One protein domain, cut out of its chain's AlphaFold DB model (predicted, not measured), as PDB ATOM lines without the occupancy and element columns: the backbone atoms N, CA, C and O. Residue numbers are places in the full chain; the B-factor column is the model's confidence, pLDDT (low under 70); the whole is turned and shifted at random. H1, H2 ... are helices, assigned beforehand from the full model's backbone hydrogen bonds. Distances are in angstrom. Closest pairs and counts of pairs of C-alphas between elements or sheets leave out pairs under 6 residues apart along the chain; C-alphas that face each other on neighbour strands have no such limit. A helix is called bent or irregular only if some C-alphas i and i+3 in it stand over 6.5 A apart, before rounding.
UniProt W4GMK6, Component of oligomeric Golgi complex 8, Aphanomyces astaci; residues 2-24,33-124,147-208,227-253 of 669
ATOM      1  N   GLN A   2     118.911 151.593 156.040       85.00
ATOM      2  CA  GLN A   2     118.212 151.901 154.772       85.00
ATOM      3  C   GLN A   2     116.761 152.416 154.926       85.00
ATOM      4  O   GLN A   2     116.382 153.380 154.270       85.00
ATOM      5  N   ILE A   3     115.967 151.831 155.836       84.38
ATOM      6  CA  ILE A   3     114.600 152.301 156.143       84.38
ATOM      7  C   ILE A   3     114.591 153.736 156.703       84.38
ATOM      8  O   ILE A   3     113.742 154.528 156.311       84.38
ATOM      9  N   VAL A   4     115.524 154.082 157.594       87.12
ATOM     10  CA  VAL A   4     115.655 155.418 158.205       87.12
ATOM     11  C   VAL A   4     116.002 156.459 157.141       87.12
ATOM     12  O   VAL A   4     115.324 157.478 157.063       87.12
ATOM     13  N   ASP A   5     116.982 156.186 156.276       86.19
ATOM     14  CA  ASP A   5     117.362 157.102 155.192       86.19
ATOM     15  C   ASP A   5     116.237 157.304 154.170       86.19
ATOM     16  O   ASP A   5     115.907 158.441 153.829       86.19
ATOM     17  N   ALA A   6     115.596 156.216 153.728       87.06
ATOM     18  CA  ALA A   6     114.482 156.283 152.785       87.06
ATOM     19  C   ALA A   6     113.276 157.042 153.369       87.06
ATOM     20  O   ALA A   6     112.651 157.845 152.674       87.06
ATOM     21  N   LYS A   7     112.958 156.822 154.655       87.62
ATOM     22  CA  LYS A   7     111.879 157.538 155.352       87.62
ATOM     23  C   LYS A   7     112.236 159.008 155.589       87.62
ATOM     24  O   LYS A   7     111.361 159.841 155.391       87.62
ATOM     25  N   ARG A   8     113.494 159.344 155.912       91.62
ATOM     26  CA  ARG A   8     113.953 160.733 156.093       91.62
ATOM     27  C   ARG A   8     113.651 161.596 154.877       91.62
ATOM     28  O   ARG A   8     112.937 162.586 155.011       91.62
ATOM     29  N   THR A   9     114.164 161.208 153.712       88.81
ATOM     30  CA  THR A   9     113.957 161.972 152.474       88.81
ATOM     31  C   THR A   9     112.473 161.998 152.102       88.81
ATOM     32  O   THR A   9     111.902 163.070 151.943       88.81
ATOM     33  N   SER A  10     111.803 160.838 152.105       91.31
ATOM     34  CA  SER A  10     110.380 160.739 151.753       91.31
ATOM     35  C   SER A  10     109.456 161.592 152.633       91.31
ATOM     36  O   SER A  10     108.488 162.146 152.119       91.31
ATOM     37  N   TRP A  11     109.711 161.698 153.942       93.31
ATOM     38  CA  TRP A  11     108.878 162.510 154.836       93.31
ATOM     39  C   TRP A  11     109.186 163.997 154.689       93.31
ATOM     40  O   TRP A  11     108.260 164.800 154.702       93.31
ATOM     41  N   PHE A  12     110.460 164.364 154.523       91.06
ATOM     42  CA  PHE A  12     110.852 165.752 154.284       91.06
ATOM     43  C   PHE A  12     110.217 166.286 152.991       91.06
ATOM     44  O   PHE A  12     109.588 167.346 153.004       91.06
ATOM     45  N   ASP A  13     110.295 165.512 151.908       91.19
ATOM     46  CA  ASP A  13     109.671 165.841 150.626       91.19
ATOM     47  C   ASP A  13     108.144 165.941 150.763       91.19
ATOM     48  O   ASP A  13     107.545 166.902 150.290       91.19
ATOM     49  N   MET A  14     107.500 165.007 151.474       91.94
ATOM     50  CA  MET A  14     106.048 165.043 151.677       91.94
ATOM     51  C   MET A  14     105.596 166.270 152.484       91.94
ATOM     52  O   MET A  14     104.631 166.925 152.097       91.94
ATOM     53  N   ILE A  15     106.301 166.621 153.566       89.50
ATOM     54  CA  ILE A  15     105.974 167.792 154.398       89.50
ATOM     55  C   ILE A  15     106.191 169.091 153.612       89.50
ATOM     56  O   ILE A  15     105.347 169.988 153.658       89.50
ATOM     57  N   THR A  16     107.297 169.204 152.871       89.50
ATOM     58  CA  THR A  16     107.615 170.412 152.092       89.50
ATOM     59  C   THR A  16     106.683 170.588 150.893       89.50
ATOM     60  O   THR A  16     106.168 171.688 150.700       89.50
ATOM     61  N   GLN A  17     106.367 169.521 150.150       91.44
ATOM     62  CA  GLN A  17     105.381 169.556 149.062       91.44
ATOM     63  C   GLN A  17     103.978 169.894 149.573       91.44
ATOM     64  O   GLN A  17     103.314 170.762 149.010       91.44
ATOM     65  N   TYR A  18     103.539 169.271 150.672       90.69
ATOM     66  CA  TYR A  18     102.260 169.599 151.303       90.69
ATOM     67  C   TYR A  18     102.212 171.078 151.719       90.69
ATOM     68  O   TYR A  18     101.238 171.771 151.435       90.69
ATOM     69  N   SER A  19     103.289 171.589 152.321       86.56
ATOM     70  CA  SER A  19     103.395 172.998 152.725       86.56
ATOM     71  C   SER A  19     103.393 173.955 151.528       86.56
ATOM     72  O   SER A  19     102.796 175.023 151.611       86.56
ATOM     73  N   ALA A  20     103.995 173.577 150.396       88.94
ATOM     74  CA  ALA A  20     103.965 174.379 149.174       88.94
ATOM     75  C   ALA A  20     102.557 174.451 148.549       88.94
ATOM     76  O   ALA A  20     102.135 175.521 148.115       88.94
ATOM     77  N   ILE A  21     101.823 173.331 148.536       88.38
ATOM     78  CA  ILE A  21     100.485 173.233 147.930       88.38
ATOM     79  C   ILE A  21      99.411 173.858 148.835       88.38
ATOM     80  O   ILE A  21      98.592 174.644 148.367       88.38
ATOM     81  N   PHE A  22      99.411 173.528 150.130       84.75
ATOM     82  CA  PHE A  22      98.322 173.864 151.057       84.75
ATOM     83  C   PHE A  22      98.676 174.956 152.080       84.75
ATOM     84  O   PHE A  22      97.780 175.495 152.728       84.75
ATOM     85  N   GLY A  23      99.953 175.339 152.220       74.69
ATOM     86  CA  GLY A  23     100.403 176.305 153.235       74.69
ATOM     87  C   GLY A  23      99.775 177.696 153.109       74.69
ATOM     88  O   GLY A  23      99.553 178.361 154.120       74.69
ATOM     89  N   HIS A  24      99.373 178.102 151.901       60.00
ATOM     90  CA  HIS A  24      98.634 179.350 151.669       60.00
ATOM     91  C   HIS A  24      97.243 179.382 152.331       60.00
ATOM     92  O   HIS A  24      96.666 180.455 152.472       60.00
ATOM     93  N   ALA A  33      95.907 170.470 161.185       83.06
ATOM     94  CA  ALA A  33      95.496 169.255 161.873       83.06
ATOM     95  C   ALA A  33      95.678 167.984 161.024       83.06
ATOM     96  O   ALA A  33      95.909 166.918 161.595       83.06
ATOM     97  N   ALA A  34      95.599 168.067 159.691       85.81
ATOM     98  CA  ALA A  34      95.760 166.912 158.812       85.81
ATOM     99  C   ALA A  34      97.239 166.516 158.696       85.81
ATOM    100  O   ALA A  34      97.578 165.346 158.893       85.81
ATOM    101  N   LEU A  35      98.123 167.495 158.473       84.19
ATOM    102  CA  LEU A  35      99.570 167.281 158.448       84.19
ATOM    103  C   LEU A  35     100.084 166.785 159.807       84.19
ATOM    104  O   LEU A  35     100.855 165.827 159.858       84.19
ATOM    105  N   CYS A  36      99.618 167.371 160.915       85.69
ATOM    106  CA  CYS A  36      99.986 166.918 162.256       85.69
ATOM    107  C   CYS A  36      99.459 165.511 162.571       85.69
ATOM    108  O   CYS A  36     100.210 164.702 163.115       85.69
ATOM    109  N   ALA A  37      98.219 165.172 162.200       87.25
ATOM    110  CA  ALA A  37      97.691 163.818 162.390       87.25
ATOM    111  C   ALA A  37      98.479 162.773 161.581       87.25
ATOM    112  O   ALA A  37      98.784 161.692 162.096       87.25
ATOM    113  N   TRP A  38      98.859 163.101 160.342       91.25
ATOM    114  CA  TRP A  38      99.743 162.267 159.526       91.25
ATOM    115  C   TRP A  38     101.134 162.117 160.158       91.25
ATOM    116  O   TRP A  38     101.624 160.993 160.291       91.25
ATOM    117  N   ALA A  39     101.750 163.213 160.611       88.38
ATOM    118  CA  ALA A  39     103.076 163.189 161.222       88.38
ATOM    119  C   ALA A  39     103.091 162.340 162.503       88.38
ATOM    120  O   ALA A  39     103.921 161.442 162.633       88.38
ATOM    121  N   VAL A  40     102.125 162.547 163.408       90.25
ATOM    122  CA  VAL A  40     101.975 161.763 164.647       90.25
ATOM    123  C   VAL A  40     101.789 160.276 164.344       90.25
ATOM    124  O   VAL A  40     102.460 159.441 164.951       90.25
ATOM    125  N   ARG A  41     100.927 159.925 163.379       92.56
ATOM    126  CA  ARG A  41     100.723 158.527 162.979       92.56
ATOM    127  C   ARG A  41     102.009 157.900 162.446       92.56
ATOM    128  O   ARG A  41     102.378 156.813 162.878       92.56
ATOM    129  N   THR A  42     102.706 158.590 161.549       90.31
ATOM    130  CA  THR A  42     103.885 158.026 160.881       90.31
ATOM    131  C   THR A  42     105.087 157.927 161.832       90.31
ATOM    132  O   THR A  42     105.840 156.955 161.771       90.31
ATOM    133  N   VAL A  43     105.222 158.861 162.785       91.25
ATOM    134  CA  VAL A  43     106.154 158.747 163.921       91.25
ATOM    135  C   VAL A  43     105.784 157.563 164.823       91.25
ATOM    136  O   VAL A  43     106.676 156.816 165.211       91.25
ATOM    137  N   SER A  44     104.498 157.332 165.111       92.88
ATOM    138  CA  SER A  44     104.055 156.182 165.921       92.88
ATOM    139  C   SER A  44     104.330 154.831 165.244       92.88
ATOM    140  O   SER A  44     104.741 153.873 165.902       92.88
ATOM    141  N   ASP A  45     104.175 154.749 163.922       92.06
ATOM    142  CA  ASP A  45     104.549 153.558 163.152       92.06
ATOM    143  C   ASP A  45     106.079 153.328 163.179       92.06
ATOM    144  O   ASP A  45     106.539 152.187 163.274       92.06
ATOM    145  N   LEU A  46     106.883 154.402 163.171       91.00
ATOM    146  CA  LEU A  46     108.342 154.330 163.325       91.00
ATOM    147  C   LEU A  46     108.768 153.900 164.738       91.00
ATOM    148  O   LEU A  46     109.678 153.080 164.856       91.00
ATOM    149  N   THR A  47     108.138 154.409 165.804       91.81
ATOM    150  CA  THR A  47     108.475 153.994 167.178       91.81
ATOM    151  C   THR A  47     108.158 152.518 167.396       91.81
ATOM    152  O   THR A  47     109.013 151.798 167.899       91.81
ATOM    153  N   ARG A  48     107.014 152.027 166.899       94.44
ATOM    154  CA  ARG A  48     106.663 150.592 166.925       94.44
ATOM    155  C   ARG A  48     107.647 149.725 166.136       94.44
ATOM    156  O   ARG A  48     107.994 148.620 166.556       94.44
ATOM    157  N   LEU A  49     108.130 150.212 164.990       93.50
ATOM    158  CA  LEU A  49     109.181 149.522 164.238       93.50
ATOM    159  C   LEU A  49     110.491 149.453 165.042       93.50
ATOM    160  O   LEU A  49     111.146 148.416 165.053       93.50
ATOM    161  N   LEU A  50     110.867 150.527 165.740       93.12
ATOM    162  CA  LEU A  50     112.053 150.525 166.600       93.12
ATOM    163  C   LEU A  50     111.885 149.576 167.793       93.12
ATOM    164  O   LEU A  50     112.778 148.774 168.037       93.12
ATOM    165  N   GLU A  51     110.737 149.588 168.472       93.94
ATOM    166  CA  GLU A  51     110.416 148.674 169.581       93.94
ATOM    167  C   GLU A  51     110.474 147.192 169.175       93.94
ATOM    168  O   GLU A  51     110.878 146.356 169.978       93.94
ATOM    169  N   THR A  52     110.116 146.851 167.932       94.38
ATOM    170  CA  THR A  52     110.176 145.462 167.432       94.38
ATOM    171  C   THR A  52     111.554 145.052 166.910       94.38
ATOM    172  O   THR A  52     111.942 143.892 167.051       94.38
ATOM    173  N   VAL A  53     112.315 145.973 166.308       92.88
ATOM    174  CA  VAL A  53     113.613 145.663 165.682       92.88
ATOM    175  C   VAL A  53     114.774 145.781 166.668       92.88
ATOM    176  O   VAL A  53     115.649 144.914 166.666       92.88
ATOM    177  N   LEU A  54     114.786 146.815 167.515       93.56
ATOM    178  CA  LEU A  54     115.899 147.135 168.411       93.56
ATOM    179  C   LEU A  54     116.259 146.006 169.402       93.56
ATOM    180  O   LEU A  54     117.457 145.773 169.557       93.56
ATOM    181  N   PRO A  55     115.311 145.230 169.980       93.81
ATOM    182  CA  PRO A  55     115.629 144.076 170.831       93.81
ATOM    183  C   PRO A  55     116.546 143.029 170.181       93.81
ATOM    184  O   PRO A  55     117.305 142.365 170.881       93.81
ATOM    185  N   ASN A  56     116.522 142.909 168.849       93.94
ATOM    186  CA  ASN A  56     117.371 141.977 168.101       93.94
ATOM    187  C   ASN A  56     118.801 142.511 167.880       93.94
ATOM    188  O   ASN A  56     119.666 141.778 167.405       93.94
ATOM    189  N   VAL A  57     119.065 143.784 168.199       93.69
ATOM    190  CA  VAL A  57     120.384 144.409 168.056       93.69
ATOM    191  C   VAL A  57     121.176 144.210 169.347       93.69
ATOM    192  O   VAL A  57     120.954 144.878 170.359       93.69
ATOM    193  N   VAL A  58     122.106 143.259 169.294       92.62
ATOM    194  CA  VAL A  58     122.937 142.809 170.423       92.62
ATOM    195  C   VAL A  58     124.125 143.749 170.676       92.62
ATOM    196  O   VAL A  58     124.497 143.973 171.829       92.62
ATOM    197  N   GLU A  59     124.712 144.290 169.608       94.00
ATOM    198  CA  GLU A  59     125.980 145.030 169.609       94.00
ATOM    199  C   GLU A  59     125.802 146.515 169.954       94.00
ATOM    200  O   GLU A  59     125.087 147.243 169.264       94.00
ATOM    201  N   PHE A  60     126.529 147.004 170.962       94.38
ATOM    202  CA  PHE A  60     126.464 148.407 171.391       94.38
ATOM    203  C   PHE A  60     126.915 149.401 170.317       94.38
ATOM    204  O   PHE A  60     126.324 150.471 170.200       94.38
ATOM    205  N   ASN A  61     127.884 149.031 169.472       94.44
ATOM    206  CA  ASN A  61     128.276 149.851 168.326       94.44
ATOM    207  C   ASN A  61     127.112 150.029 167.335       94.44
ATOM    208  O   ASN A  61     126.803 151.150 166.943       94.44
ATOM    209  N   ALA A  62     126.407 148.944 166.992       94.88
ATOM    210  CA  ALA A  62     125.238 149.010 166.119       94.88
ATOM    211  C   ALA A  62     124.087 149.807 166.758       94.88
ATOM    212  O   ALA A  62     123.459 150.615 166.074       94.88
ATOM    213  N   ILE A  63     123.838 149.643 168.066       95.50
ATOM    214  CA  ILE A  63     122.858 150.453 168.814       95.50
ATOM    215  C   ILE A  63     123.220 151.944 168.726       95.50
ATOM    216  O   ILE A  63     122.355 152.751 168.385       95.50
ATOM    217  N   ALA A  64     124.484 152.303 168.973       94.88
ATOM    218  CA  ALA A  64     124.969 153.680 168.915       94.88
ATOM    219  C   ALA A  64     124.785 154.297 167.521       94.88
ATOM    220  O   ALA A  64     124.194 155.371 167.407       94.88
ATOM    221  N   THR A  65     125.189 153.597 166.451       95.12
ATOM    222  CA  THR A  65     124.989 154.099 165.081       95.12
ATOM    223  C   THR A  65     123.500 154.234 164.747       95.12
ATOM    224  O   THR A  65     123.090 155.239 164.173       95.12
ATOM    225  N   ILE A  66     122.655 153.250 165.091       95.06
ATOM    226  CA  ILE A  66     121.207 153.320 164.810       95.06
ATOM    227  C   ILE A  66     120.573 154.495 165.567       95.06
ATOM    228  O   ILE A  66     119.771 155.226 164.983       95.06
ATOM    229  N   MET A  67     120.960 154.711 166.827       95.25
ATOM    230  CA  MET A  67     120.523 155.852 167.629       95.25
ATOM    231  C   MET A  67     120.930 157.179 166.981       95.25
ATOM    232  O   MET A  67     120.073 158.037 166.792       95.25
ATOM    233  N   GLU A  68     122.192 157.333 166.574       94.31
ATOM    234  CA  GLU A  68     122.683 158.530 165.878       94.31
ATOM    235  C   GLU A  68     121.874 158.824 164.606       94.31
ATOM    236  O   GLU A  68     121.369 159.933 164.438       94.31
ATOM    237  N   GLN A  69     121.666 157.825 163.740       94.19
ATOM    238  CA  GLN A  69     120.928 158.007 162.484       94.19
ATOM    239  C   GLN A  69     119.445 158.343 162.708       94.19
ATOM    240  O   GLN A  69     118.874 159.159 161.980       94.19
ATOM    241  N   VAL A  70     118.809 157.763 163.730       94.56
ATOM    242  CA  VAL A  70     117.416 158.073 164.096       94.56
ATOM    243  C   VAL A  70     117.297 159.459 164.746       94.56
ATOM    244  O   VAL A  70     116.342 160.184 164.464       94.56
ATOM    245  N   LEU A  71     118.270 159.876 165.562       93.94
ATOM    246  CA  LEU A  71     118.314 161.226 166.131       93.94
ATOM    247  C   LEU A  71     118.601 162.286 165.057       93.94
ATOM    248  O   LEU A  71     117.977 163.348 165.075       93.94
ATOM    249  N   PHE A  72     119.472 161.989 164.090       94.06
ATOM    250  CA  PHE A  72     119.703 162.831 162.915       94.06
ATOM    251  C   PHE A  72     118.437 162.960 162.056       94.06
ATOM    252  O   PHE A  72     118.074 164.068 161.663       94.06
ATOM    253  N   PHE A  73     117.711 161.860 161.826       93.75
ATOM    254  CA  PHE A  73     116.406 161.881 161.161       93.75
ATOM    255  C   PHE A  73     115.421 162.806 161.900       93.75
ATOM    256  O   PHE A  73     114.919 163.753 161.291       93.75
ATOM    257  N   GLY A  74     115.223 162.628 163.211       92.88
ATOM    258  CA  GLY A  74     114.351 163.506 164.003       92.88
ATOM    259  C   GLY A  74     114.773 164.980 163.973       92.88
ATOM    260  O   GLY A  74     113.940 165.858 163.768       92.88
ATOM    261  N   GLY A  75     116.075 165.265 164.069       90.44
ATOM    262  CA  GLY A  75     116.606 166.627 163.964       90.44
ATOM    263  C   GLY A  75     116.440 167.248 162.571       90.44
ATOM    264  O   GLY A  75     116.211 168.451 162.455       90.44
ATOM    265  N   SER A  76     116.508 166.441 161.506       91.88
ATOM    266  CA  SER A  76     116.288 166.910 160.134       91.88
ATOM    267  C   SER A  76     114.831 167.312 159.880       91.88
ATOM    268  O   SER A  76     114.597 168.335 159.240       91.88
ATOM    269  N   LEU A  77     113.863 166.578 160.449       89.31
ATOM    270  CA  LEU A  77     112.442 166.928 160.371       89.31
ATOM    271  C   LEU A  77     112.015 168.006 161.377       89.31
ATOM    272  O   LEU A  77     111.060 168.735 161.109       89.31
ATOM    273  N   GLY A  78     112.761 168.211 162.466       88.81
ATOM    274  CA  GLY A  78     112.555 169.350 163.367       88.81
ATOM    275  C   GLY A  78     112.601 170.705 162.645       88.81
ATOM    276  O   GLY A  78     111.871 171.621 163.009       88.81
ATOM    277  N   ARG A  79     113.367 170.808 161.546       87.56
ATOM    278  CA  ARG A  79     113.426 172.000 160.672       87.56
ATOM    279  C   ARG A  79     112.108 172.313 159.953       87.56
ATOM    280  O   ARG A  79     111.903 173.452 159.557       87.56
ATOM    281  N   VAL A  80     111.243 171.315 159.779       86.00
ATOM    282  CA  VAL A  80     109.899 171.439 159.190       86.00
ATOM    283  C   VAL A  80     108.799 171.203 160.238       86.00
ATOM    284  O   VAL A  80     107.687 170.803 159.909       86.00
ATOM    285  N   GLY A  81     109.112 171.445 161.519       84.19
ATOM    286  CA  GLY A  81     108.152 171.410 162.626       84.19
ATOM    287  C   GLY A  81     107.855 170.026 163.214       84.19
ATOM    288  O   GLY A  81     106.968 169.918 164.056       84.19
ATOM    289  N   VAL A  82     108.577 168.971 162.815       86.56
ATOM    290  CA  VAL A  82     108.338 167.589 163.277       86.56
ATOM    291  C   VAL A  82     109.590 167.024 163.955       86.56
ATOM    292  O   VAL A  82     110.345 166.255 163.365       86.56
ATOM    293  N   ASP A  83     109.820 167.397 165.217       87.69
ATOM    294  CA  ASP A  83     110.874 166.802 166.050       87.69
ATOM    295  C   ASP A  83     110.303 165.697 166.951       87.69
ATOM    296  O   ASP A  83     109.454 165.941 167.808       87.69
ATOM    297  N   PHE A  84     110.791 164.471 166.768       90.94
ATOM    298  CA  PHE A  84     110.412 163.299 167.559       90.94
ATOM    299  C   PHE A  84     111.579 162.708 168.366       90.94
ATOM    300  O   PHE A  84     111.429 161.632 168.950       90.94
ATOM    301  N   ARG A  85     112.741 163.383 168.430       91.81
ATOM    302  CA  ARG A  85     113.967 162.863 169.074       91.81
ATOM    303  C   ARG A  85     113.737 162.416 170.517       91.81
ATOM    304  O   ARG A  85     114.238 161.366 170.910       91.81
ATOM    305  N   GLY A  86     112.939 163.165 171.280       88.31
ATOM    306  CA  GLY A  86     112.589 162.816 172.661       88.31
ATOM    307  C   GLY A  86     111.849 161.478 172.789       88.31
ATOM    308  O   GLY A  86     112.146 160.714 173.701       88.31
ATOM    309  N   LEU A  87     110.948 161.157 171.852       88.44
ATOM    310  CA  LEU A  87     110.166 159.913 171.870       88.44
ATOM    311  C   LEU A  87     111.052 158.693 171.595       88.44
ATOM    312  O   LEU A  87     111.040 157.720 172.344       88.44
ATOM    313  N   VAL A  88     111.863 158.758 170.536       89.50
ATOM    314  CA  VAL A  88     112.746 157.648 170.144       89.50
ATOM    315  C   VAL A  88     113.879 157.423 171.142       89.50
ATOM    316  O   VAL A  88     114.253 156.276 171.381       89.50
ATOM    317  N   LEU A  89     114.396 158.480 171.783       91.94
ATOM    318  CA  LEU A  89     115.475 158.358 172.764       91.94
ATOM    319  C   LEU A  89     115.074 157.503 173.979       91.94
ATOM    320  O   LEU A  89     115.909 156.757 174.483       91.94
ATOM    321  N   VAL A  90     113.808 157.543 174.412       92.06
ATOM    322  CA  VAL A  90     113.292 156.701 175.513       92.06
ATOM    323  C   VAL A  90     113.339 155.204 175.161       92.06
ATOM    324  O   VAL A  90     113.630 154.371 176.025       92.06
ATOM    325  N   ILE A  91     113.133 154.856 173.886       92.88
ATOM    326  CA  ILE A  91     113.211 153.474 173.384       92.88
ATOM    327  C   ILE A  91     114.665 152.981 173.450       92.88
ATOM    328  O   ILE A  91     114.936 151.926 174.026       92.88
ATOM    329  N   PHE A  92     115.620 153.780 172.951       95.12
ATOM    330  CA  PHE A  92     117.051 153.458 173.047       95.12
ATOM    331  C   PHE A  92     117.530 153.369 174.499       95.12
ATOM    332  O   PHE A  92     118.213 152.411 174.850       95.12
ATOM    333  N   GLN A  93     117.131 154.313 175.356       94.19
ATOM    334  CA  GLN A  93     117.434 154.291 176.790       94.19
ATOM    335  C   GLN A  93     116.977 152.988 177.455       94.19
ATOM    336  O   GLN A  93     117.730 152.387 178.219       94.19
ATOM    337  N   SER A  94     115.758 152.538 177.155       94.06
ATOM    338  CA  SER A  94     115.192 151.315 177.730       94.06
ATOM    339  C   SER A  94     115.932 150.060 177.252       94.06
ATOM    340  O   SER A  94     116.265 149.206 178.073       94.06
ATOM    341  N   HIS A  95     116.275 149.985 175.961       95.81
ATOM    342  CA  HIS A  95     117.076 148.882 175.413       95.81
ATOM    343  C   HIS A  95     118.495 148.846 175.993       95.81
ATOM    344  O   HIS A  95     118.941 147.794 176.441       95.81
ATOM    345  N   VAL A  96     119.190 149.987 176.059       96.12
ATOM    346  CA  VAL A  96     120.548 150.078 176.632       96.12
ATOM    347  C   VAL A  96     120.563 149.618 178.093       96.12
ATOM    348  O   VAL A  96     121.410 148.805 178.457       96.12
ATOM    349  N   VAL A  97     119.604 150.065 178.914       95.69
ATOM    350  CA  VAL A  97     119.487 149.613 180.314       95.69
ATOM    351  C   VAL A  97     119.250 148.105 180.393       95.69
ATOM    352  O   VAL A  97     119.938 147.437 181.158       95.69
ATOM    353  N   ALA A  98     118.337 147.549 179.591       95.62
ATOM    354  CA  ALA A  98     118.091 146.108 179.580       95.62
ATOM    355  C   ALA A  98     119.359 145.316 179.206       95.62
ATOM    356  O   ALA A  98     119.753 144.409 179.937       95.62
ATOM    357  N   ARG A  99     120.043 145.702 178.120       95.69
ATOM    358  CA  ARG A  99     121.257 145.034 177.619       95.69
ATOM    359  C   ARG A  99     122.398 145.040 178.640       95.69
ATOM    360  O   ARG A  99     123.007 143.994 178.861       95.69
ATOM    361  N   VAL A 100     122.667 146.182 179.278       96.00
ATOM    362  CA  VAL A 100     123.720 146.306 180.303       96.00
ATOM    363  C   VAL A 100     123.363 145.511 181.564       96.00
ATOM    364  O   VAL A 100     124.204 144.783 182.087       96.00
ATOM    365  N   THR A 101     122.109 145.566 182.022       96.12
ATOM    366  CA  THR A 101     121.653 144.796 183.192       96.12
ATOM    367  C   THR A 101     121.706 143.283 182.947       96.12
ATOM    368  O   THR A 101     122.031 142.531 183.870       96.12
ATOM    369  N   THR A 102     121.467 142.817 181.713       96.31
ATOM    370  CA  THR A 102     121.729 141.422 181.319       96.31
ATOM    371  C   THR A 102     123.224 141.099 181.381       96.31
ATOM    372  O   THR A 102     123.584 140.150 182.065       96.31
ATOM    373  N   GLN A 103     124.109 141.914 180.788       96.25
ATOM    374  CA  GLN A 103     125.564 141.686 180.865       96.25
ATOM    375  C   GLN A 103     126.080 141.605 182.314       96.25
ATOM    376  O   GLN A 103     126.925 140.765 182.619       96.25
ATOM    377  N   TRP A 104     125.578 142.450 183.223       97.75
ATOM    378  CA  TRP A 104     125.936 142.381 184.644       97.75
ATOM    379  C   TRP A 104     125.344 141.158 185.344       97.75
ATOM    380  O   TRP A 104     126.029 140.537 186.150       97.75
ATOM    381  N   THR A 105     124.109 140.777 185.014       97.50
ATOM    382  CA  THR A 105     123.477 139.542 185.504       97.50
ATOM    383  C   THR A 105     124.307 138.319 185.122       97.50
ATOM    384  O   THR A 105     124.760 137.601 186.011       97.50
ATOM    385  N   ASP A 106     124.614 138.163 183.833       97.50
ATOM    386  CA  ASP A 106     125.413 137.060 183.298       97.50
ATOM    387  C   ASP A 106     126.815 137.019 183.932       97.50
ATOM    388  O   ASP A 106     127.333 135.947 184.245       97.50
ATOM    389  N   ALA A 107     127.430 138.183 184.177       97.88
ATOM    390  CA  ALA A 107     128.728 138.286 184.840       97.88
ATOM    391  C   ALA A 107     128.693 137.826 186.309       97.88
ATOM    392  O   ALA A 107     129.631 137.170 186.769       97.88
ATOM    393  N   VAL A 108     127.625 138.150 187.047       97.62
ATOM    394  CA  VAL A 108     127.445 137.717 188.443       97.62
ATOM    395  C   VAL A 108     127.094 136.231 188.526       97.62
ATOM    396  O   VAL A 108     127.615 135.533 189.395       97.62
ATOM    397  N   ASP A 109     126.290 135.717 187.599       96.62
ATOM    398  CA  ASP A 109     125.936 134.295 187.559       96.62
ATOM    399  C   ASP A 109     127.137 133.434 187.124       96.62
ATOM    400  O   ASP A 109     127.389 132.373 187.700       96.62
ATOM    401  N   ALA A 110     127.978 133.932 186.209       95.94
ATOM    402  CA  ALA A 110     129.278 133.333 185.904       95.94
ATOM    403  C   ALA A 110     130.246 133.365 187.104       95.94
ATOM    404  O   ALA A 110     131.032 132.433 187.279       95.94
ATOM    405  N   PHE A 111     130.186 134.400 187.949       95.62
ATOM    406  CA  PHE A 111     130.968 134.480 189.186       95.62
ATOM    407  C   PHE A 111     130.503 133.463 190.242       95.62
ATOM    408  O   PHE A 111     131.347 132.766 190.805       95.62
ATOM    409  N   ASP A 112     129.194 133.316 190.481       94.12
ATOM    410  CA  ASP A 112     128.666 132.298 191.408       94.12
ATOM    411  C   ASP A 112     128.943 130.871 190.906       94.12
ATOM    412  O   ASP A 112     129.351 129.998 191.679       94.12
ATOM    413  N   ALA A 113     128.832 130.638 189.594       92.44
ATOM    414  CA  ALA A 113     129.251 129.385 188.973       92.44
ATOM    415  C   ALA A 113     130.757 129.131 189.173       92.44
ATOM    416  O   ALA A 113     131.144 128.040 189.595       92.44
ATOM    417  N   ALA A 114     131.610 130.138 188.950       91.19
ATOM    418  CA  ALA A 114     133.052 130.028 189.153       91.19
ATOM    419  C   ALA A 114     133.416 129.728 190.616       91.19
ATOM    420  O   ALA A 114     134.253 128.858 190.850       91.19
ATOM    421  N   LEU A 115     132.770 130.376 191.597       89.06
ATOM    422  CA  LEU A 115     132.920 130.037 193.019       89.06
ATOM    423  C   LEU A 115     132.462 128.600 193.303       89.06
ATOM    424  O   LEU A 115     133.166 127.841 193.965       89.06
ATOM    425  N   SER A 116     131.312 128.199 192.764       84.94
ATOM    426  CA  SER A 116     130.721 126.876 192.990       84.94
ATOM    427  C   SER A 116     131.539 125.729 192.376       84.94
ATOM    428  O   SER A 116     131.521 124.620 192.909       84.94
ATOM    429  N   MET A 117     132.299 125.983 191.304       80.94
ATOM    430  CA  MET A 117     133.232 125.011 190.717       80.94
ATOM    431  C   MET A 117     134.533 124.840 191.523       80.94
ATOM    432  O   MET A 117     135.201 123.816 191.373       80.94
ATOM    433  N   GLN A 118     134.895 125.783 192.402       71.75
ATOM    434  CA  GLN A 118     136.046 125.652 193.310       71.75
ATOM    435  C   GLN A 118     135.695 124.769 194.521       71.75
ATOM    436  O   GLN A 118     135.711 125.227 195.661       71.75
ATOM    437  N   GLY A 119     135.376 123.491 194.285       54.84
ATOM    438  CA  GLY A 119     134.888 122.546 195.300       54.84
ATOM    439  C   GLY A 119     135.861 122.310 196.465       54.84
ATOM    440  O   GLY A 119     136.649 121.369 196.436       54.84
ATOM    441  N   GLY A 120     135.815 123.176 197.486       56.81
ATOM    442  CA  GLY A 120     136.738 123.172 198.632       56.81
ATOM    443  C   GLY A 120     138.192 123.529 198.278       56.81
ATOM    444  O   GLY A 120     139.099 123.285 199.072       56.81
ATOM    445  N   GLY A 121     138.425 124.055 197.071       64.69
ATOM    446  CA  GLY A 121     139.752 124.349 196.530       64.69
ATOM    447  C   GLY A 121     140.330 125.694 196.981       64.69
ATOM    448  O   GLY A 121     139.748 126.423 197.781       64.69
ATOM    449  N   ALA A 122     141.497 126.048 196.437       72.81
ATOM    450  CA  ALA A 122     142.070 127.375 196.637       72.81
ATOM    451  C   ALA A 122     141.397 128.394 195.702       72.81
ATOM    452  O   ALA A 122     141.675 128.421 194.506       72.81
ATOM    453  N   ILE A 123     140.548 129.257 196.264       82.81
ATOM    454  CA  ILE A 123     139.941 130.404 195.566       82.81
ATOM    455  C   ILE A 123     140.938 131.559 195.338       82.81
ATOM    456  O   ILE A 123     140.643 132.501 194.603       82.81
ATOM    457  N   MET A 124     142.112 131.492 195.974       83.38
ATOM    458  CA  MET A 124     143.169 132.502 195.982       83.38
ATOM    459  C   MET A 124     144.457 131.978 195.319       83.38
ATOM    460  O   MET A 124     144.942 130.894 195.656       83.38
ATOM    461  N   PRO A 147     146.131 145.582 191.990       80.00
ATOM    462  CA  PRO A 147     146.734 144.250 191.875       80.00
ATOM    463  C   PRO A 147     146.123 143.205 192.819       80.00
ATOM    464  O   PRO A 147     146.103 142.024 192.498       80.00
ATOM    465  N   SER A 148     145.568 143.628 193.957       81.81
ATOM    466  CA  SER A 148     144.865 142.754 194.900       81.81
ATOM    467  C   SER A 148     143.685 141.993 194.277       81.81
ATOM    468  O   SER A 148     143.448 140.853 194.676       81.81
ATOM    469  N   ILE A 149     143.003 142.554 193.271       86.31
ATOM    470  CA  ILE A 149     141.882 141.907 192.563       86.31
ATOM    471  C   ILE A 149     142.363 140.668 191.788       86.31
ATOM    472  O   ILE A 149     141.705 139.630 191.819       86.31
ATOM    473  N   MET A 150     143.548 140.736 191.166       85.88
ATOM    474  CA  MET A 150     144.157 139.626 190.408       85.88
ATOM    475  C   MET A 150     144.498 138.406 191.280       85.88
ATOM    476  O   MET A 150     144.704 137.313 190.761       85.88
ATOM    477  N   THR A 151     144.523 138.568 192.605       86.94
ATOM    478  CA  THR A 151     144.757 137.479 193.567       86.94
ATOM    479  C   THR A 151     143.610 136.455 193.583       86.94
ATOM    480  O   THR A 151     143.811 135.316 194.008       86.94
ATOM    481  N   PHE A 152     142.417 136.834 193.104       90.44
ATOM    482  CA  PHE A 152     141.199 136.020 193.100       90.44
ATOM    483  C   PHE A 152     140.657 135.864 191.667       90.44
ATOM    484  O   PHE A 152     140.023 136.791 191.159       90.44
ATOM    485  N   PRO A 153     140.851 134.708 190.998       90.75
ATOM    486  CA  PRO A 153     140.499 134.534 189.584       90.75
ATOM    487  C   PRO A 153     139.036 134.843 189.254       90.75
ATOM    488  O   PRO A 153     138.768 135.545 188.282       90.75
ATOM    489  N   ALA A 154     138.094 134.388 190.087       92.31
ATOM    490  CA  ALA A 154     136.668 134.653 189.893       92.31
ATOM    491  C   ALA A 154     136.350 136.159 189.985       92.31
ATOM    492  O   ALA A 154     135.648 136.697 189.131       92.31
ATOM    493  N   LEU A 155     136.920 136.867 190.970       93.81
ATOM    494  CA  LEU A 155     136.730 138.315 191.125       93.81
ATOM    495  C   LEU A 155     137.374 139.095 189.969       93.81
ATOM    496  O   LEU A 155     136.795 140.069 189.489       93.81
ATOM    497  N   ALA A 156     138.541 138.664 189.486       92.88
ATOM    498  CA  ALA A 156     139.189 139.248 188.313       92.88
ATOM    499  C   ALA A 156     138.361 139.029 187.031       92.88
ATOM    500  O   ALA A 156     138.193 139.960 186.247       92.88
ATOM    501  N   GLN A 157     137.774 137.843 186.842       94.06
ATOM    502  CA  GLN A 157     136.877 137.555 185.720       94.06
ATOM    503  C   GLN A 157     135.599 138.408 185.773       94.06
ATOM    504  O   GLN A 157     135.248 139.031 184.772       94.06
ATOM    505  N   LEU A 158     134.959 138.514 186.943       96.44
ATOM    506  CA  LEU A 158     133.817 139.405 187.185       96.44
ATOM    507  C   LEU A 158     134.168 140.874 186.890       96.44
ATOM    508  O   LEU A 158     133.422 141.572 186.208       96.44
ATOM    509  N   THR A 159     135.332 141.329 187.363       95.56
ATOM    510  CA  THR A 159     135.861 142.677 187.098       95.56
ATOM    511  C   THR A 159     136.000 142.920 185.599       95.56
ATOM    512  O   THR A 159     135.493 143.917 185.096       95.56
ATOM    513  N   ASN A 160     136.622 141.994 184.868       95.38
ATOM    514  CA  ASN A 160     136.813 142.112 183.424       95.38
ATOM    515  C   ASN A 160     135.487 142.094 182.651       95.38
ATOM    516  O   ASN A 160     135.355 142.833 181.676       95.38
ATOM    517  N   ALA A 161     134.493 141.315 183.086       96.62
ATOM    518  CA  ALA A 161     133.163 141.301 182.477       96.62
ATOM    519  C   ALA A 161     132.431 142.644 182.677       96.62
ATOM    520  O   ALA A 161     131.937 143.231 181.713       96.62
ATOM    521  N   ILE A 162     132.449 143.194 183.898       96.50
ATOM    522  CA  ILE A 162     131.869 144.515 184.188       96.50
ATOM    523  C   ILE A 162     132.618 145.619 183.422       96.50
ATOM    524  O   ILE A 162     131.983 146.435 182.757       96.50
ATOM    525  N   LEU A 163     133.954 145.625 183.410       95.00
ATOM    526  CA  LEU A 163     134.723 146.599 182.623       95.00
ATOM    527  C   LEU A 163     134.482 146.467 181.110       95.00
ATOM    528  O   LEU A 163     134.457 147.477 180.411       95.00
ATOM    529  N   THR A 164     134.255 145.256 180.594       95.44
ATOM    530  CA  THR A 164     133.841 145.052 179.193       95.44
ATOM    531  C   THR A 164     132.501 145.732 178.924       95.44
ATOM    532  O   THR A 164     132.416 146.539 178.004       95.44
ATOM    533  N   SER A 165     131.494 145.535 179.783       96.00
ATOM    534  CA  SER A 165     130.201 146.227 179.639       96.00
ATOM    535  C   SER A 165     130.310 147.758 179.751       96.00
ATOM    536  O   SER A 165     129.563 148.481 179.101       96.00
ATOM    537  N   PHE A 166     131.272 148.285 180.522       95.44
ATOM    538  CA  PHE A 166     131.554 149.725 180.580       95.44
ATOM    539  C   PHE A 166     132.185 150.226 179.264       95.44
ATOM    540  O   PHE A 166     131.827 151.295 178.766       95.44
ATOM    541  N   ASN A 167     133.086 149.435 178.669       93.88
ATOM    542  CA  ASN A 167     133.698 149.712 177.365       93.88
ATOM    543  C   ASN A 167     132.711 149.618 176.190       93.88
ATOM    544  O   ASN A 167     132.926 150.290 175.179       93.88
ATOM    545  N   ASP A 168     131.655 148.820 176.330       94.25
ATOM    546  CA  ASP A 168     130.515 148.761 175.414       94.25
ATOM    547  C   ASP A 168     129.596 149.983 175.604       94.25
ATOM    548  O   ASP A 168     129.334 150.734 174.661       94.25
ATOM    549  N   LEU A 169     129.161 150.233 176.845       93.88
ATOM    550  CA  LEU A 169     128.240 151.311 177.217       93.88
ATOM    551  C   LEU A 169     128.757 152.705 176.831       93.88
ATOM    552  O   LEU A 169     127.955 153.551 176.442       93.88
ATOM    553  N   ARG A 170     130.076 152.955 176.875       93.31
ATOM    554  CA  ARG A 170     130.660 154.257 176.482       93.31
ATOM    555  C   ARG A 170     130.281 154.699 175.060       93.31
ATOM    556  O   ARG A 170     130.291 155.893 174.787       93.31
ATOM    557  N   LEU A 171     129.952 153.760 174.165       91.81
ATOM    558  CA  LEU A 171     129.541 154.051 172.783       91.81
ATOM    559  C   LEU A 171     128.165 154.738 172.713       91.81
ATOM    560  O   LEU A 171     127.867 155.428 171.743       91.81
ATOM    561  N   CYS A 172     127.334 154.566 173.741       90.94
ATOM    562  CA  CYS A 172     126.005 155.162 173.861       90.94
ATOM    563  C   CYS A 172     125.726 155.636 175.301       90.94
ATOM    564  O   CYS A 172     124.624 155.454 175.826       90.94
ATOM    565  N   ALA A 173     126.731 156.225 175.961       88.69
ATOM    566  CA  ALA A 173     126.622 156.712 177.334       88.69
ATOM    567  C   ALA A 173     125.752 157.979 177.399       88.69
ATOM    568  O   ALA A 173     126.217 159.104 177.237       88.69
ATOM    569  N   LEU A 174     124.454 157.787 177.630       88.19
ATOM    570  CA  LEU A 174     123.495 158.872 177.820       88.19
ATOM    571  C   LEU A 174     123.500 159.318 179.287       88.19
ATOM    572  O   LEU A 174     123.210 158.513 180.169       88.19
ATOM    573  N   LEU A 175     123.759 160.601 179.557       88.06
ATOM    574  CA  LEU A 175     123.804 161.147 180.924       88.06
ATOM    575  C   LEU A 175     122.505 160.890 181.716       88.06
ATOM    576  O   LEU A 175     122.548 160.572 182.901       88.06
ATOM    577  N   SER A 176     121.351 160.914 181.042       86.38
ATOM    578  CA  SER A 176     120.037 160.573 181.616       86.38
ATOM    579  C   SER A 176     119.923 159.136 182.146       86.38
ATOM    580  O   SER A 176     119.012 158.840 182.918       86.38
ATOM    581  N   LEU A 177     120.828 158.232 181.756       89.75
ATOM    582  CA  LEU A 177     120.876 156.859 182.259       89.75
ATOM    583  C   LEU A 177     121.748 156.693 183.506       89.75
ATOM    584  O   LEU A 177     121.618 155.662 184.161       89.75
ATOM    585  N   GLN A 178     122.596 157.666 183.863       90.44
ATOM    586  CA  GLN A 178     123.596 157.526 184.930       90.44
ATOM    587  C   GLN A 178     122.991 157.021 186.250       90.44
ATOM    588  O   GLN A 178     123.501 156.069 186.833       90.44
ATOM    589  N   TYR A 179     121.882 157.622 186.697       90.38
ATOM    590  CA  TYR A 179     121.200 157.232 187.936       90.38
ATOM    591  C   TYR A 179     120.527 155.852 187.842       90.38
ATOM    592  O   TYR A 179     120.653 155.029 188.742       90.38
ATOM    593  N   ARG A 180     119.849 155.550 186.727       91.88
ATOM    594  CA  ARG A 180     119.192 154.242 186.534       91.88
ATOM    595  C   ARG A 180     120.217 153.108 186.486       91.88
ATOM    596  O   ARG A 180     120.028 152.071 187.114       91.88
ATOM    597  N   LEU A 181     121.320 153.323 185.773       94.56
ATOM    598  CA  LEU A 181     122.406 152.356 185.652       94.56
ATOM    599  C   LEU A 181     123.205 152.211 186.953       94.56
ATOM    600  O   LEU A 181     123.642 151.103 187.246       94.56
ATOM    601  N   SER A 182     123.362 153.264 187.766       93.88
ATOM    602  CA  SER A 182     124.031 153.129 189.067       93.88
ATOM    603  C   SER A 182     123.223 152.264 190.040       93.88
ATOM    604  O   SER A 182     123.814 151.429 190.721       93.88
ATOM    605  N   LEU A 183     121.888 152.370 190.042       94.31
ATOM    606  CA  LEU A 183     121.011 151.477 190.811       94.31
ATOM    607  C   LEU A 183     121.140 150.015 190.352       94.31
ATOM    608  O   LEU A 183     121.361 149.130 191.178       94.31
ATOM    609  N   CYS A 184     121.080 149.748 189.043       96.06
ATOM    610  CA  CYS A 184     121.266 148.393 188.506       96.06
ATOM    611  C   CYS A 184     122.676 147.832 188.798       96.06
ATOM    612  O   CYS A 184     122.834 146.633 189.049       96.06
ATOM    613  N   LEU A 185     123.706 148.686 188.836       95.31
ATOM    614  CA  LEU A 185     125.071 148.298 189.202       95.31
ATOM    615  C   LEU A 185     125.175 147.955 190.695       95.31
ATOM    616  O   LEU A 185     125.765 146.935 191.046       95.31
ATOM    617  N   GLN A 186     124.556 148.753 191.572       94.69
ATOM    618  CA  GLN A 186     124.472 148.477 193.012       94.69
ATOM    619  C   GLN A 186     123.727 147.164 193.294       94.69
ATOM    620  O   GLN A 186     124.209 146.345 194.073       94.69
ATOM    621  N   GLN A 187     122.604 146.912 192.612       95.56
ATOM    622  CA  GLN A 187     121.884 145.632 192.683       95.56
ATOM    623  C   GLN A 187     122.763 144.455 192.234       95.56
ATOM    624  O   GLN A 187     122.767 143.399 192.870       95.56
ATOM    625  N   SER A 188     123.557 144.644 191.178       95.94
ATOM    626  CA  SER A 188     124.507 143.634 190.701       95.94
ATOM    627  C   SER A 188     125.604 143.363 191.738       95.94
ATOM    628  O   SER A 188     125.857 142.208 192.067       95.94
ATOM    629  N   MET A 189     126.190 144.403 192.347       94.19
ATOM    630  CA  MET A 189     127.147 144.260 193.455       94.19
ATOM    631  C   MET A 189     126.536 143.552 194.673       94.19
ATOM    632  O   MET A 189     127.181 142.687 195.264       94.19
ATOM    633  N   ALA A 190     125.285 143.859 195.026       94.56
ATOM    634  CA  ALA A 190     124.578 143.180 196.108       94.56
ATOM    635  C   ALA A 190     124.409 141.677 195.819       94.56
ATOM    636  O   ALA A 190     124.655 140.855 196.703       94.56
ATOM    637  N   ARG A 191     124.096 141.289 194.571       96.00
ATOM    638  CA  ARG A 191     124.062 139.872 194.159       96.00
ATOM    639  C   ARG A 191     125.425 139.180 194.296       96.00
ATOM    640  O   ARG A 191     125.453 138.031 194.728       96.00
ATOM    641  N   VAL A 192     126.543 139.862 194.025       95.44
ATOM    642  CA  VAL A 192     127.901 139.315 194.262       95.44
ATOM    643  C   VAL A 192     128.111 139.005 195.747       95.44
ATOM    644  O   VAL A 192     128.599 137.930 196.089       95.44
ATOM    645  N   VAL A 193     127.697 139.905 196.648       93.94
ATOM    646  CA  VAL A 193     127.771 139.675 198.104       93.94
ATOM    647  C   VAL A 193     126.877 138.502 198.529       93.94
ATOM    648  O   VAL A 193     127.303 137.666 199.326       93.94
ATOM    649  N   VAL A 194     125.673 138.378 197.957       94.25
ATOM    650  CA  VAL A 194     124.774 137.234 198.200       94.25
ATOM    651  C   VAL A 194     125.392 135.913 197.726       94.25
ATOM    652  O   VAL A 194     125.308 134.927 198.461       94.25
ATOM    653  N   ALA A 195     126.055 135.890 196.564       93.00
ATOM    654  CA  ALA A 195     126.765 134.719 196.042       93.00
ATOM    655  C   ALA A 195     127.927 134.296 196.962       93.00
ATOM    656  O   ALA A 195     128.012 133.134 197.358       93.00
ATOM    657  N   VAL A 196     128.759 135.246 197.415       91.38
ATOM    658  CA  VAL A 196     129.810 134.970 198.415       91.38
ATOM    659  C   VAL A 196     129.198 134.432 199.715       91.38
ATOM    660  O   VAL A 196     129.659 133.420 200.235       91.38
ATOM    661  N   GLY A 197     128.109 135.025 200.212       90.00
ATOM    662  CA  GLY A 197     127.407 134.527 201.399       90.00
ATOM    663  C   GLY A 197     126.824 133.116 201.224       90.00
ATOM    664  O   GLY A 197     126.836 132.321 202.165       90.00
ATOM    665  N   ALA A 198     126.335 132.776 200.027       90.50
ATOM    666  CA  ALA A 198     125.873 131.430 199.694       90.50
ATOM    667  C   ALA A 198     127.032 130.421 199.645       90.50
ATOM    668  O   ALA A 198     126.893 129.317 200.175       90.50
ATOM    669  N   PHE A 199     128.182 130.816 199.093       89.38
ATOM    670  CA  PHE A 199     129.415 130.033 199.118       89.38
ATOM    671  C   PHE A 199     129.887 129.758 200.558       89.38
ATOM    672  O   PHE A 199     130.128 128.600 200.899       89.38
ATOM    673  N   CYS A 200     129.919 130.771 201.436       88.25
ATOM    674  CA  CYS A 200     130.283 130.596 202.850       88.25
ATOM    675  C   CYS A 200     129.388 129.570 203.558       88.25
ATOM    676  O   CYS A 200     129.895 128.650 204.200       88.25
ATOM    677  N   ARG A 201     128.060 129.678 203.387       87.44
ATOM    678  CA  ARG A 201     127.096 128.718 203.955       87.44
ATOM    679  C   ARG A 201     127.305 127.301 203.416       87.44
ATOM    680  O   ARG A 201     127.244 126.348 204.183       87.44
ATOM    681  N   ARG A 202     127.576 127.156 202.113       85.94
ATOM    682  CA  ARG A 202     127.808 125.854 201.459       85.94
ATOM    683  C   ARG A 202     129.068 125.150 201.969       85.94
ATOM    684  O   ARG A 202     129.091 123.926 202.019       85.94
ATOM    685  N   HIS A 203     130.085 125.915 202.360       82.75
ATOM    686  CA  HIS A 203     131.335 125.406 202.928       82.75
ATOM    687  C   HIS A 203     131.366 125.392 204.466       82.75
ATOM    688  O   HIS A 203     132.426 125.154 205.032       82.75
ATOM    689  N   ALA A 204     130.221 125.613 205.128       77.19
ATOM    690  CA  ALA A 204     130.082 125.643 206.589       77.19
ATOM    691  C   ALA A 204     131.057 126.607 207.302       77.19
ATOM    692  O   ALA A 204     131.434 126.379 208.446       77.19
ATOM    693  N   LEU A 205     131.443 127.700 206.632       67.44
ATOM    694  CA  LEU A 205     132.356 128.707 207.171       67.44
ATOM    695  C   LEU A 205     131.593 129.603 208.161       67.44
ATOM    696  O   LEU A 205     131.014 130.622 207.773       67.44
ATOM    697  N   THR A 206     131.540 129.196 209.429       54.72
ATOM    698  CA  THR A 206     131.024 130.019 210.530       54.72
ATOM    699  C   THR A 206     132.036 131.105 210.925       54.72
ATOM    700  O   THR A 206     133.234 130.868 210.810       54.72
ATOM    701  N   PRO A 207     131.608 132.290 211.407       52.38
ATOM    702  CA  PRO A 207     132.537 133.347 211.837       52.38
ATOM    703  C   PRO A 207     133.304 133.083 213.149       52.38
ATOM    704  O   PRO A 207     134.109 133.928 213.538       52.38
ATOM    705  N   ASP A 208     133.040 131.968 213.833       44.69
ATOM    706  CA  ASP A 208     133.702 131.562 215.079       44.69
ATOM    707  C   ASP A 208     134.869 130.586 214.824       44.69
ATOM    708  O   ASP A 208     134.900 129.911 213.800       44.69
ATOM    709  N   GLU A 227     138.711 129.649 204.955       83.56
ATOM    710  CA  GLU A 227     138.228 130.775 205.772       83.56
ATOM    711  C   GLU A 227     139.081 132.032 205.576       83.56
ATOM    712  O   GLU A 227     138.572 133.102 205.250       83.56
ATOM    713  N   VAL A 228     140.406 131.889 205.684       84.06
ATOM    714  CA  VAL A 228     141.362 132.989 205.506       84.06
ATOM    715  C   VAL A 228     141.342 133.495 204.061       84.06
ATOM    716  O   VAL A 228     141.422 134.703 203.838       84.06
ATOM    717  N   GLN A 229     141.192 132.611 203.068       87.31
ATOM    718  CA  GLN A 229     141.043 133.023 201.667       87.31
ATOM    719  C   GLN A 229     139.735 133.800 201.430       87.31
ATOM    720  O   GLN A 229     139.751 134.816 200.737       87.31
ATOM    721  N   VAL A 230     138.619 133.370 202.029       87.94
ATOM    722  CA  VAL A 230     137.308 134.034 201.929       87.94
ATOM    723  C   VAL A 230     137.311 135.382 202.649       87.94
ATOM    724  O   VAL A 230     136.860 136.376 202.084       87.94
ATOM    725  N   PHE A 231     137.898 135.464 203.845       87.69
ATOM    726  CA  PHE A 231     138.088 136.729 204.554       87.69
ATOM    727  C   PHE A 231     138.909 137.720 203.714       87.69
ATOM    728  O   PHE A 231     138.536 138.884 203.575       87.69
ATOM    729  N   ARG A 232     139.995 137.252 203.081       87.25
ATOM    730  CA  ARG A 232     140.799 138.066 202.153       87.25
ATOM    731  C   ARG A 232     140.013 138.487 200.908       87.25
ATOM    732  O   ARG A 232     140.183 139.624 200.478       87.25
ATOM    733  N   LEU A 233     139.145 137.632 200.359       89.06
ATOM    734  CA  LEU A 233     138.264 137.983 199.240       89.06
ATOM    735  C   LEU A 233     137.316 139.124 199.631       89.06
ATOM    736  O   LEU A 233     137.275 140.139 198.940       89.06
ATOM    737  N   ILE A 234     136.621 138.999 200.766       89.94
ATOM    738  CA  ILE A 234     135.711 140.031 201.294       89.94
ATOM    739  C   ILE A 234     136.475 141.336 201.566       89.94
ATOM    740  O   ILE A 234     136.024 142.414 201.175       89.94
ATOM    741  N   GLN A 235     137.673 141.248 202.155       87.94
ATOM    742  CA  GLN A 235     138.540 142.403 202.389       87.94
ATOM    743  C   GLN A 235     138.910 143.113 201.074       87.94
ATOM    744  O   GLN A 235     138.804 144.335 201.005       87.94
ATOM    745  N   VAL A 236     139.313 142.379 200.028       88.62
ATOM    746  CA  VAL A 236     139.636 142.951 198.704       88.62
ATOM    747  C   VAL A 236     138.393 143.514 198.009       88.62
ATOM    748  O   VAL A 236     138.480 144.567 197.373       88.62
ATOM    749  N   MET A 237     137.236 142.865 198.160       90.00
ATOM    750  CA  MET A 237     135.971 143.370 197.631       90.00
ATOM    751  C   MET A 237     135.639 144.749 198.211       90.00
ATOM    752  O   MET A 237     135.382 145.686 197.455       90.00
ATOM    753  N   HIS A 238     135.714 144.888 199.537       86.75
ATOM    754  CA  HIS A 238     135.421 146.132 200.245       86.75
ATOM    755  C   HIS A 238     136.466 147.233 199.991       86.75
ATOM    756  O   HIS A 238     136.107 148.356 199.647       86.75
ATOM    757  N   THR A 239     137.764 146.938 200.147       86.31
ATOM    758  CA  THR A 239     138.807 147.983 200.136       86.31
ATOM    759  C   THR A 239     139.288 148.388 198.746       86.31
ATOM    760  O   THR A 239     139.798 149.496 198.591       86.31
ATOM    761  N   ALA A 240     139.151 147.519 197.740       88.19
ATOM    762  CA  ALA A 240     139.711 147.750 196.409       88.19
ATOM    763  C   ALA A 240     138.669 147.645 195.289       88.19
ATOM    764  O   ALA A 240     138.578 148.553 194.465       88.19
ATOM    765  N   TRP A 241     137.880 146.569 195.248       92.56
ATOM    766  CA  TRP A 241     136.992 146.292 194.113       92.56
ATOM    767  C   TRP A 241     135.801 147.253 194.027       92.56
ATOM    768  O   TRP A 241     135.641 147.904 192.996       92.56
ATOM    769  N   VAL A 242     135.003 147.405 195.095       92.62
ATOM    770  CA  VAL A 242     133.839 148.313 195.087       92.62
ATOM    771  C   VAL A 242     134.256 149.759 194.754       92.62
ATOM    772  O   VAL A 242     133.705 150.310 193.795       92.62
ATOM    773  N   PRO A 243     135.269 150.368 195.412       89.50
ATOM    774  CA  PRO A 243     135.730 151.712 195.054       89.50
ATOM    775  C   PRO A 243     136.234 151.825 193.609       89.50
ATOM    776  O   PRO A 243     135.998 152.840 192.952       89.50
ATOM    777  N   TYR A 244     136.908 150.790 193.091       91.50
ATOM    778  CA  TYR A 244     137.428 150.778 191.725       91.50
ATOM    779  C   TYR A 244     136.313 150.704 190.674       91.50
ATOM    780  O   TYR A 244     136.337 151.478 189.713       91.50
ATOM    781  N   ILE A 245     135.307 149.843 190.861       93.25
ATOM    782  CA  ILE A 245     134.175 149.721 189.931       93.25
ATOM    783  C   ILE A 245     133.315 150.989 189.966       93.25
ATOM    784  O   ILE A 245     132.979 151.506 188.904       93.25
ATOM    785  N   ILE A 246     133.034 151.548 191.151       91.62
ATOM    786  CA  ILE A 246     132.315 152.827 191.287       91.62
ATOM    787  C   ILE A 246     133.075 153.947 190.563       91.62
ATOM    788  O   ILE A 246     132.499 154.627 189.713       91.62
ATOM    789  N   ARG A 247     134.382 154.111 190.816       89.94
ATOM    790  CA  ARG A 247     135.207 155.121 190.128       89.94
ATOM    791  C   ARG A 247     135.199 154.929 188.608       89.94
ATOM    792  O   ARG A 247     135.084 155.906 187.875       89.94
ATOM    793  N   SER A 248     135.295 153.686 188.143       90.88
ATOM    794  CA  SER A 248     135.271 153.345 186.714       90.88
ATOM    795  C   SER A 248     133.917 153.658 186.071       90.88
ATOM    796  O   SER A 248     133.884 154.188 184.966       90.88
ATOM    797  N   PHE A 249     132.811 153.421 186.783       92.75
ATOM    798  CA  PHE A 249     131.467 153.789 186.337       92.75
ATOM    799  C   PHE A 249     131.280 155.311 186.265       92.75
ATOM    800  O   PHE A 249     130.792 155.818 185.259       92.75
ATOM    801  N   HIS A 250     131.719 156.067 187.280       89.62
ATOM    802  CA  HIS A 250     131.644 157.535 187.244       89.62
ATOM    803  C   HIS A 250     132.422 158.127 186.059       89.62
ATOM    804  O   HIS A 250     131.912 159.034 185.401       89.62
ATOM    805  N   LYS A 251     133.588 157.556 185.717       89.25
ATOM    806  CA  LYS A 251     134.394 157.961 184.551       89.25
ATOM    807  C   LYS A 251     133.689 157.806 183.194       89.25
ATOM    808  O   LYS A 251     134.165 158.384 182.225       89.25
ATOM    809  N   LEU A 252     132.569 157.079 183.107       88.88
ATOM    810  CA  LEU A 252     131.743 157.011 181.891       88.88
ATOM    811  C   LEU A 252     130.884 158.266 181.667       88.88
ATOM    812  O   LEU A 252     130.461 158.509 180.540       88.88
ATOM    813  N   PHE A 253     130.600 159.031 182.726       86.00
ATOM    814  CA  PHE A 253     129.659 160.160 182.705       86.00
ATOM    815  C   PHE A 253     130.300 161.500 183.087       86.00
ATOM    816  O   PHE A 253     129.704 162.550 182.859       86.00
TER     817      PHE A 253
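Overview. This is residues 2 to 24, 33 to 124, 147 to 208 and 227 to 253 of the 669 residues of the protein "Component of oligomeric Golgi complex 8" of Aphanomyces astaci (UniProt W4GMK6). What shape is it? It is a loose rod of two helical halves nearly end to end, H1 to H3 in one and H5 to H8 in the other, with H4 running into both. What builds it? The printed part has 204 residues with eight named helices, H1 to H8, all helix, a radius of gyration of the C-alphas of 23.9 A and spans of 86 by 27 by 25 A. H1, H2, H3, H4 and H6 form an up and down bundle, each against the one before.

Arrangement. What touches the longest helix? H4, residues 85 to 117, touches H6, residues 153 to 172, closest at C-alphas 107 and 158, 5.7 A, and H7, residues 175 to 202, closest at C-alphas 112 and 195, 5.6 A. Its residues 85 to 92 alone touch H3, residues 60 to 78, in a hairpin, and 87 to 95 alone touch H2, residues 33 to 56. What is farther out? H1, residues 2 to 24, touches H3, and H8b, residues 242 to 250 of bent H8, touches H6. Every O i to N i+4 pair is within hydrogen-bond range in H3 and both arms of H8.

Along the chain. Where are the ends? C-alpha 2 is at (118.212, 151.901, 154.772) and C-alpha 253 at (129.659, 160.160, 182.705). Is H8 straight? Assigned as one helix by its hydrogen bonds, H8 is bent, with C-alphas 239 and 242 7.1 A apart.

Size, cuts and confidence. What is cut out? Residues 25 to 32, 125 to 146 and 209 to 226 are not printed, across gaps of 14.7, 12.9 and 10.4 A. Where is confidence low? Residues 24, 119 to 121 and 205 to 208 have pLDDT under 70.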